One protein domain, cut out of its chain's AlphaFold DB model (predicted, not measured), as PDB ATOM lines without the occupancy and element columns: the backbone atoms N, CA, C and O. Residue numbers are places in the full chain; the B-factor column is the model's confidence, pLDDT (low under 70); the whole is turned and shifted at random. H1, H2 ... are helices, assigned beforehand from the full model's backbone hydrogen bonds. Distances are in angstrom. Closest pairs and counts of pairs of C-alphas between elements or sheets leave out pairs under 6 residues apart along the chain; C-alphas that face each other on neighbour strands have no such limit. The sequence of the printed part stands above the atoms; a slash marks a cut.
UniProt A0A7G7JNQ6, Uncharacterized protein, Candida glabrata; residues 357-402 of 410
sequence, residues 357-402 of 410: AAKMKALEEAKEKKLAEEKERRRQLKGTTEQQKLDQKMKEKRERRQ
ATOM      1  N   ALA A 357      28.799  33.224 117.453       89.38
ATOM      2  CA  ALA A 357      28.893  34.660 117.713       89.38
ATOM      3  C   ALA A 357      27.517  35.346 117.633       89.38
ATOM      4  O   ALA A 357      27.135  36.069 118.555       89.38
ATOM      5  N   ALA A 358      26.726  35.039 116.602       88.38
ATOM      6  CA  ALA A 358      25.367  35.552 116.441       88.38
ATOM      7  C   ALA A 358      24.446  35.127 117.598       88.38
ATOM      8  O   ALA A 358      23.725  35.952 118.163       88.38
ATOM      9  N   LYS A 359      24.513  33.856 118.022       88.88
ATOM     10  CA  LYS A 359      23.755  33.352 119.181       88.88
ATOM     11  C   LYS A 359      24.151  34.043 120.484       88.88
ATOM     12  O   LYS A 359      23.271  34.346 121.285       88.88
ATOM     13  N   MET A 360      25.444  34.286 120.703       87.94
ATOM     14  CA  MET A 360      25.940  34.987 121.893       87.94
ATOM     15  C   MET A 360      25.437  36.429 121.937       87.94
ATOM     16  O   MET A 360      24.868  36.831 122.952       87.94
ATOM     17  N   LYS A 361      25.537  37.155 120.819       87.62
ATOM     18  CA  LYS A 361      25.021  38.523 120.690       87.62
ATOM     19  C   LYS A 361      23.512  38.591 120.950       87.62
ATOM     20  O   LYS A 361      23.062  39.380 121.773       87.62
ATOM     21  N   ALA A 362      22.731  37.689 120.350       87.81
ATOM     22  CA  ALA A 362      21.289  37.613 120.589       87.81
ATOM     23  C   ALA A 362      20.945  37.293 122.060       87.81
ATOM     24  O   ALA A 362      19.967  37.810 122.607       87.81
ATOM     25  N   LEU A 363      21.748  36.457 122.727       89.94
ATOM     26  CA  LEU A 363      21.591  36.161 124.154       89.94
ATOM     27  C   LEU A 363      21.891  37.376 125.039       89.94
ATOM     28  O   LEU A 363      21.210  37.564 126.048       89.94
ATOM     29  N   GLU A 364      22.904  38.170 124.696       89.31
ATOM     30  CA  GLU A 364      23.247  39.410 125.398       89.31
ATOM     31  C   GLU A 364      22.154  40.463 125.228       89.31
ATOM     32  O   GLU A 364      21.638  40.955 126.231       89.31
ATOM     33  N   GLU A 365      21.689  40.694 124.001       88.44
ATOM     34  CA  GLU A 365      20.577  41.607 123.718       88.44
ATOM     35  C   GLU A 365      19.284  41.172 124.429       88.44
ATOM     36  O   GLU A 365      18.563  41.994 124.995       88.44
ATOM     37  N   ALA A 366      18.985  39.868 124.480       88.31
ATOM     38  CA  ALA A 366      17.824  39.356 125.207       88.31
ATOM     39  C   ALA A 366      17.953  39.531 126.730       88.31
ATOM     40  O   ALA A 366      16.950  39.745 127.417       88.31
ATOM     41  N   LYS A 367      19.167  39.427 127.285       87.69
ATOM     42  CA  LYS A 367      19.420  39.713 128.706       87.69
ATOM     43  C   LYS A 367      19.299  41.203 128.995       87.69
ATOM     44  O   LYS A 367      18.713  41.553 130.016       87.69
ATOM     45  N   GLU A 368      19.811  42.056 128.115       87.81
ATOM     46  CA  GLU A 368      19.714  43.507 128.249       87.81
ATOM     47  C   GLU A 368      18.257  43.975 128.177       87.81
ATOM     48  O   GLU A 368      17.810  44.687 129.076       87.81
ATOM     49  N   LYS A 369      17.476  43.473 127.211       88.19
ATOM     50  CA  LYS A 369      16.029  43.738 127.113       88.19
ATOM     51  C   LYS A 369      15.279  43.283 128.363       88.19
ATOM     52  O   LYS A 369      14.537  44.065 128.945       88.19
ATOM     53  N   LYS A 370      15.538  42.068 128.860       88.75
ATOM     54  CA  LYS A 370      14.934  41.584 130.117       88.75
ATOM     55  C   LYS A 370      15.322  42.439 131.324       88.75
ATOM     56  O   LYS A 370      14.489  42.670 132.195       88.75
ATOM     57  N   LEU A 371      16.570  42.901 131.396       85.00
ATOM     58  CA  LEU A 371      17.034  43.788 132.464       85.00
ATOM     59  C   LEU A 371      16.361  45.165 132.373       85.00
ATOM     60  O   LEU A 371      16.007  45.736 133.403       85.00
ATOM     61  N   ALA A 372      16.190  45.699 131.164       85.88
ATOM     62  CA  ALA A 372      15.495  46.956 130.915       85.88
ATOM     63  C   ALA A 372      14.009  46.848 131.288       85.88
ATOM     64  O   ALA A 372      13.540  47.639 132.103       85.88
ATOM     65  N   GLU A 373      13.312  45.807 130.828       85.62
ATOM     66  CA  GLU A 373      11.917  45.520 131.187       85.62
ATOM     67  C   GLU A 373      11.740  45.310 132.697       85.62
ATOM     68  O   GLU A 373      10.782  45.798 133.297       85.62
ATOM     69  N   GLU A 374      12.670  44.611 133.359       81.38
ATOM     70  CA  GLU A 374      12.632  44.446 134.813       81.38
ATOM     71  C   GLU A 374      12.844  45.787 135.533       81.38
ATOM     72  O   GLU A 374      12.150  46.079 136.511       81.38
ATOM     73  N   LYS A 375      13.764  46.633 135.052       82.50
ATOM     74  CA  LYS A 375      13.968  47.989 135.584       82.50
ATOM     75  C   LYS A 375      12.735  48.867 135.371       82.50
ATOM     76  O   LYS A 375      12.388  49.620 136.278       82.50
ATOM     77  N   GLU A 376      12.063  48.768 134.230       83.00
ATOM     78  CA  GLU A 376      10.834  49.511 133.933       83.00
ATOM     79  C   GLU A 376       9.654  49.039 134.779       83.00
ATOM     80  O   GLU A 376       9.012  49.865 135.427       83.00
ATOM     81  N   ARG A 377       9.434  47.724 134.906       78.81
ATOM     82  CA  ARG A 377       8.424  47.175 135.827       78.81
ATOM     83  C   ARG A 377       8.677  47.609 137.267       78.81
ATOM     84  O   ARG A 377       7.751  48.008 137.965       78.81
ATOM     85  N   ARG A 378       9.936  47.602 137.716       71.19
ATOM     86  CA  ARG A 378      10.301  48.113 139.047       71.19
ATOM     87  C   ARG A 378      10.063  49.611 139.191       71.19
ATOM     88  O   ARG A 378       9.750  50.043 140.291       71.19
ATOM     89  N   ARG A 379      10.223  50.405 138.126       77.62
ATOM     90  CA  ARG A 379       9.894  51.841 138.128       77.62
ATOM     91  C   ARG A 379       8.382  52.067 138.217       77.62
ATOM     92  O   ARG A 379       7.983  52.950 138.963       77.62
ATOM     93  N   GLN A 380       7.578  51.257 137.529       75.50
ATOM     94  CA  GLN A 380       6.109  51.323 137.559       75.50
ATOM     95  C   GLN A 380       5.514  50.886 138.908       75.50
ATOM     96  O   GLN A 380       4.505  51.429 139.333       75.50
ATOM     97  N   LEU A 381       6.158  49.945 139.604       66.75
ATOM     98  CA  LEU A 381       5.710  49.412 140.900       66.75
ATOM     99  C   LEU A 381       6.223  50.206 142.119       66.75
ATOM    100  O   LEU A 381       6.026  49.770 143.253       66.75
ATOM    101  N   LYS A 382       6.911  51.341 141.918       64.62
ATOM    102  CA  LYS A 382       7.445  52.151 143.025       64.62
ATOM    103  C   LYS A 382       6.310  52.721 143.880       64.62
ATOM    104  O   LYS A 382       5.558  53.569 143.416       64.62
ATOM    105  N   GLY A 383       6.263  52.317 145.151       62.28
ATOM    106  CA  GLY A 383       5.358  52.885 146.160       62.28
ATOM    107  C   GLY A 383       4.079  52.082 146.428       62.28
ATOM    108  O   GLY A 383       3.241  52.532 147.202       62.28
ATOM    109  N   THR A 384       3.925  50.894 145.837       67.69
ATOM    110  CA  THR A 384       2.739  50.034 146.018       67.69
ATOM    111  C   THR A 384       3.022  48.868 146.981       67.69
ATOM    112  O   THR A 384       4.121  48.314 146.996       67.69
ATOM    113  N   THR A 385       2.024  48.413 147.751       64.06
ATOM    114  CA  THR A 385       2.114  47.263 148.688       64.06
ATOM    115  C   THR A 385       2.541  45.948 148.006       64.06
ATOM    116  O   THR A 385       3.083  45.040 148.638       64.06
ATOM    117  N   GLU A 386       2.338  45.841 146.694       64.19
ATOM    118  CA  GLU A 386       2.760  44.703 145.870       64.19
ATOM    119  C   GLU A 386       4.283  44.615 145.688       64.19
ATOM    120  O   GLU A 386       4.824  43.514 145.563       64.19
ATOM    121  N   GLN A 387       4.997  45.741 145.767       63.16
ATOM    122  CA  GLN A 387       6.456  45.786 145.675       63.16
ATOM    123  C   GLN A 387       7.115  45.038 146.844       63.16
ATOM    124  O   GLN A 387       8.008  44.218 146.640       63.16
ATOM    125  N   GLN A 388       6.611  45.239 148.066       66.12
ATOM    126  CA  GLN A 388       7.136  44.592 149.274       66.12
ATOM    127  C   GLN A 388       6.934  43.067 149.251       66.12
ATOM    128  O   GLN A 388       7.826  42.314 149.646       66.12
ATOM    129  N   LYS A 389       5.794  42.597 148.720       75.69
ATOM    130  CA  LYS A 389       5.524  41.161 148.520       75.69
ATOM    131  C   LYS A 389       6.437  40.550 147.451       75.69
ATOM    132  O   LYS A 389       6.914  39.426 147.616       75.69
ATOM    133  N   LEU A 390       6.703  41.277 146.362       66.88
ATOM    134  CA  LEU A 390       7.620  40.834 145.307       66.88
ATOM    135  C   LEU A 390       9.070  40.758 145.803       66.88
ATOM    136  O   LEU A 390       9.755  39.769 145.522       66.88
ATOM    137  N   ASP A 391       9.517  41.732 146.593       71.75
ATOM    138  CA  ASP A 391      10.869  41.767 147.158       71.75
ATOM    139  C   ASP A 391      11.098  40.641 148.180       71.75
ATOM    140  O   ASP A 391      12.127  39.955 148.123       71.75
ATOM    141  N   GLN A 392      10.119  40.362 149.049       76.88
ATOM    142  CA  GLN A 392      10.163  39.214 149.968       76.88
ATOM    143  C   GLN A 392      10.225  37.880 149.210       76.88
ATOM    144  O   GLN A 392      11.111  37.060 149.464       76.88
ATOM    145  N   LYS A 393       9.374  37.691 148.193       81.88
ATOM    146  CA  LYS A 393       9.365  36.476 147.357       81.88
ATOM    147  C   LYS A 393      10.682  36.277 146.595       81.88
ATOM    148  O   LYS A 393      11.148  35.148 146.419       81.88
ATOM    149  N   MET A 394      11.314  37.362 146.147       72.94
ATOM    150  CA  MET A 394      12.620  37.317 145.479       72.94
ATOM    151  C   MET A 394      13.764  37.008 146.449       72.94
ATOM    152  O   MET A 394      14.677  36.257 146.081       72.94
ATOM    153  N   LYS A 395      13.708  37.519 147.684       80.44
ATOM    154  CA  LYS A 395      14.662  37.199 148.756       80.44
ATOM    155  C   LYS A 395      14.596  35.717 149.131       80.44
ATOM    156  O   LYS A 395      15.615  35.030 149.062       80.44
ATOM    157  N   GLU A 396      13.397  35.185 149.355       82.75
ATOM    158  CA  GLU A 396      13.192  33.758 149.630       82.75
ATOM    159  C   GLU A 396      13.694  32.860 148.488       82.75
ATOM    160  O   GLU A 396      14.342  31.835 148.718       82.75
ATOM    161  N   LYS A 397      13.454  33.246 147.226       82.88
ATOM    162  CA  LYS A 397      13.934  32.499 146.051       82.88
ATOM    163  C   LYS A 397      15.464  32.498 145.948       82.88
ATOM    164  O   LYS A 397      16.040  31.488 145.535       82.88
ATOM    165  N   ARG A 398      16.135  33.596 146.321       79.06
ATOM    166  CA  ARG A 398      17.607  33.675 146.389       79.06
ATOM    167  C   ARG A 398      18.160  32.788 147.503       79.06
ATOM    168  O   ARG A 398      19.073  32.008 147.240       79.06
ATOM    169  N   GLU A 399      17.557  32.826 148.686       82.94
ATOM    170  CA  GLU A 399      17.947  31.988 149.826       82.94
ATOM    171  C   GLU A 399      17.726  30.490 149.555       82.94
ATOM    172  O   GLU A 399      18.546  29.658 149.941       82.94
ATOM    173  N   ARG A 400      16.653  30.110 148.845       83.44
ATOM    174  CA  ARG A 400      16.446  28.721 148.388       83.44
ATOM    175  C   ARG A 400      17.527  28.278 147.396       83.44
ATOM    176  O   ARG A 400      18.050  27.174 147.510       83.44
ATOM    177  N   ARG A 401      17.910  29.142 146.446       82.50
ATOM    178  CA  ARG A 401      18.991  28.851 145.481       82.50
ATOM    179  C   ARG A 401      20.360  28.728 146.154       82.50
ATOM    180  O   ARG A 401      21.139  27.869 145.752       82.50
ATOM    181  N   GLN A 402      20.655  29.557 147.155       79.75
ATOM    182  CA  GLN A 402      21.897  29.472 147.933       79.75
ATOM    183  C   GLN A 402      21.959  28.181 148.754       79.75
ATOM    184  O   GLN A 402      22.954  27.464 148.665       79.75
TER     185      GLN A 402
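What this domain is: This is residues 357 to 402 of the 410 residues of an uncharacterized protein of Candida glabrata (UniProt A0A7G7JNQ6). Two helices, H1 and then H2, make a flat V, joined at its corner by a tight link, with their far ends standing free of each other. H1 is the longer arm. The 46 printed residues hold two named helices and no named strand, in the class all helix. The whole is only just extended, close to loose, with a radius of gyration of the C-alphas of 14.2 A, and spans 42 by 28 by 7 A.

How they stand to each other: H1, residues 357 to 380, and H2, residues 385 to 402, are only just apart, their closest C-alphas 8.0 A from each other. Residues 357 to 377 of H1 stand free, and so do residues 391 to 402 of H2. In H1 every O i to N i+4 pair is within hydrogen-bond range; in H2, 13 of 14 are.

Where its parts are: H1 begins at C-alpha 357 (28.893, 34.660, 117.713) and is 34.5 A long. H2 ends at C-alpha 402 (21.897, 29.472, 147.933) and is 26.6 A long.

The domain as a whole: The C-alphas farthest apart, of Ala 357 and Thr 385, are 42.8 A apart. The printed part has no cut. Its mean pLDDT is 79.6, with residues 381 to 388 and 390 under 70.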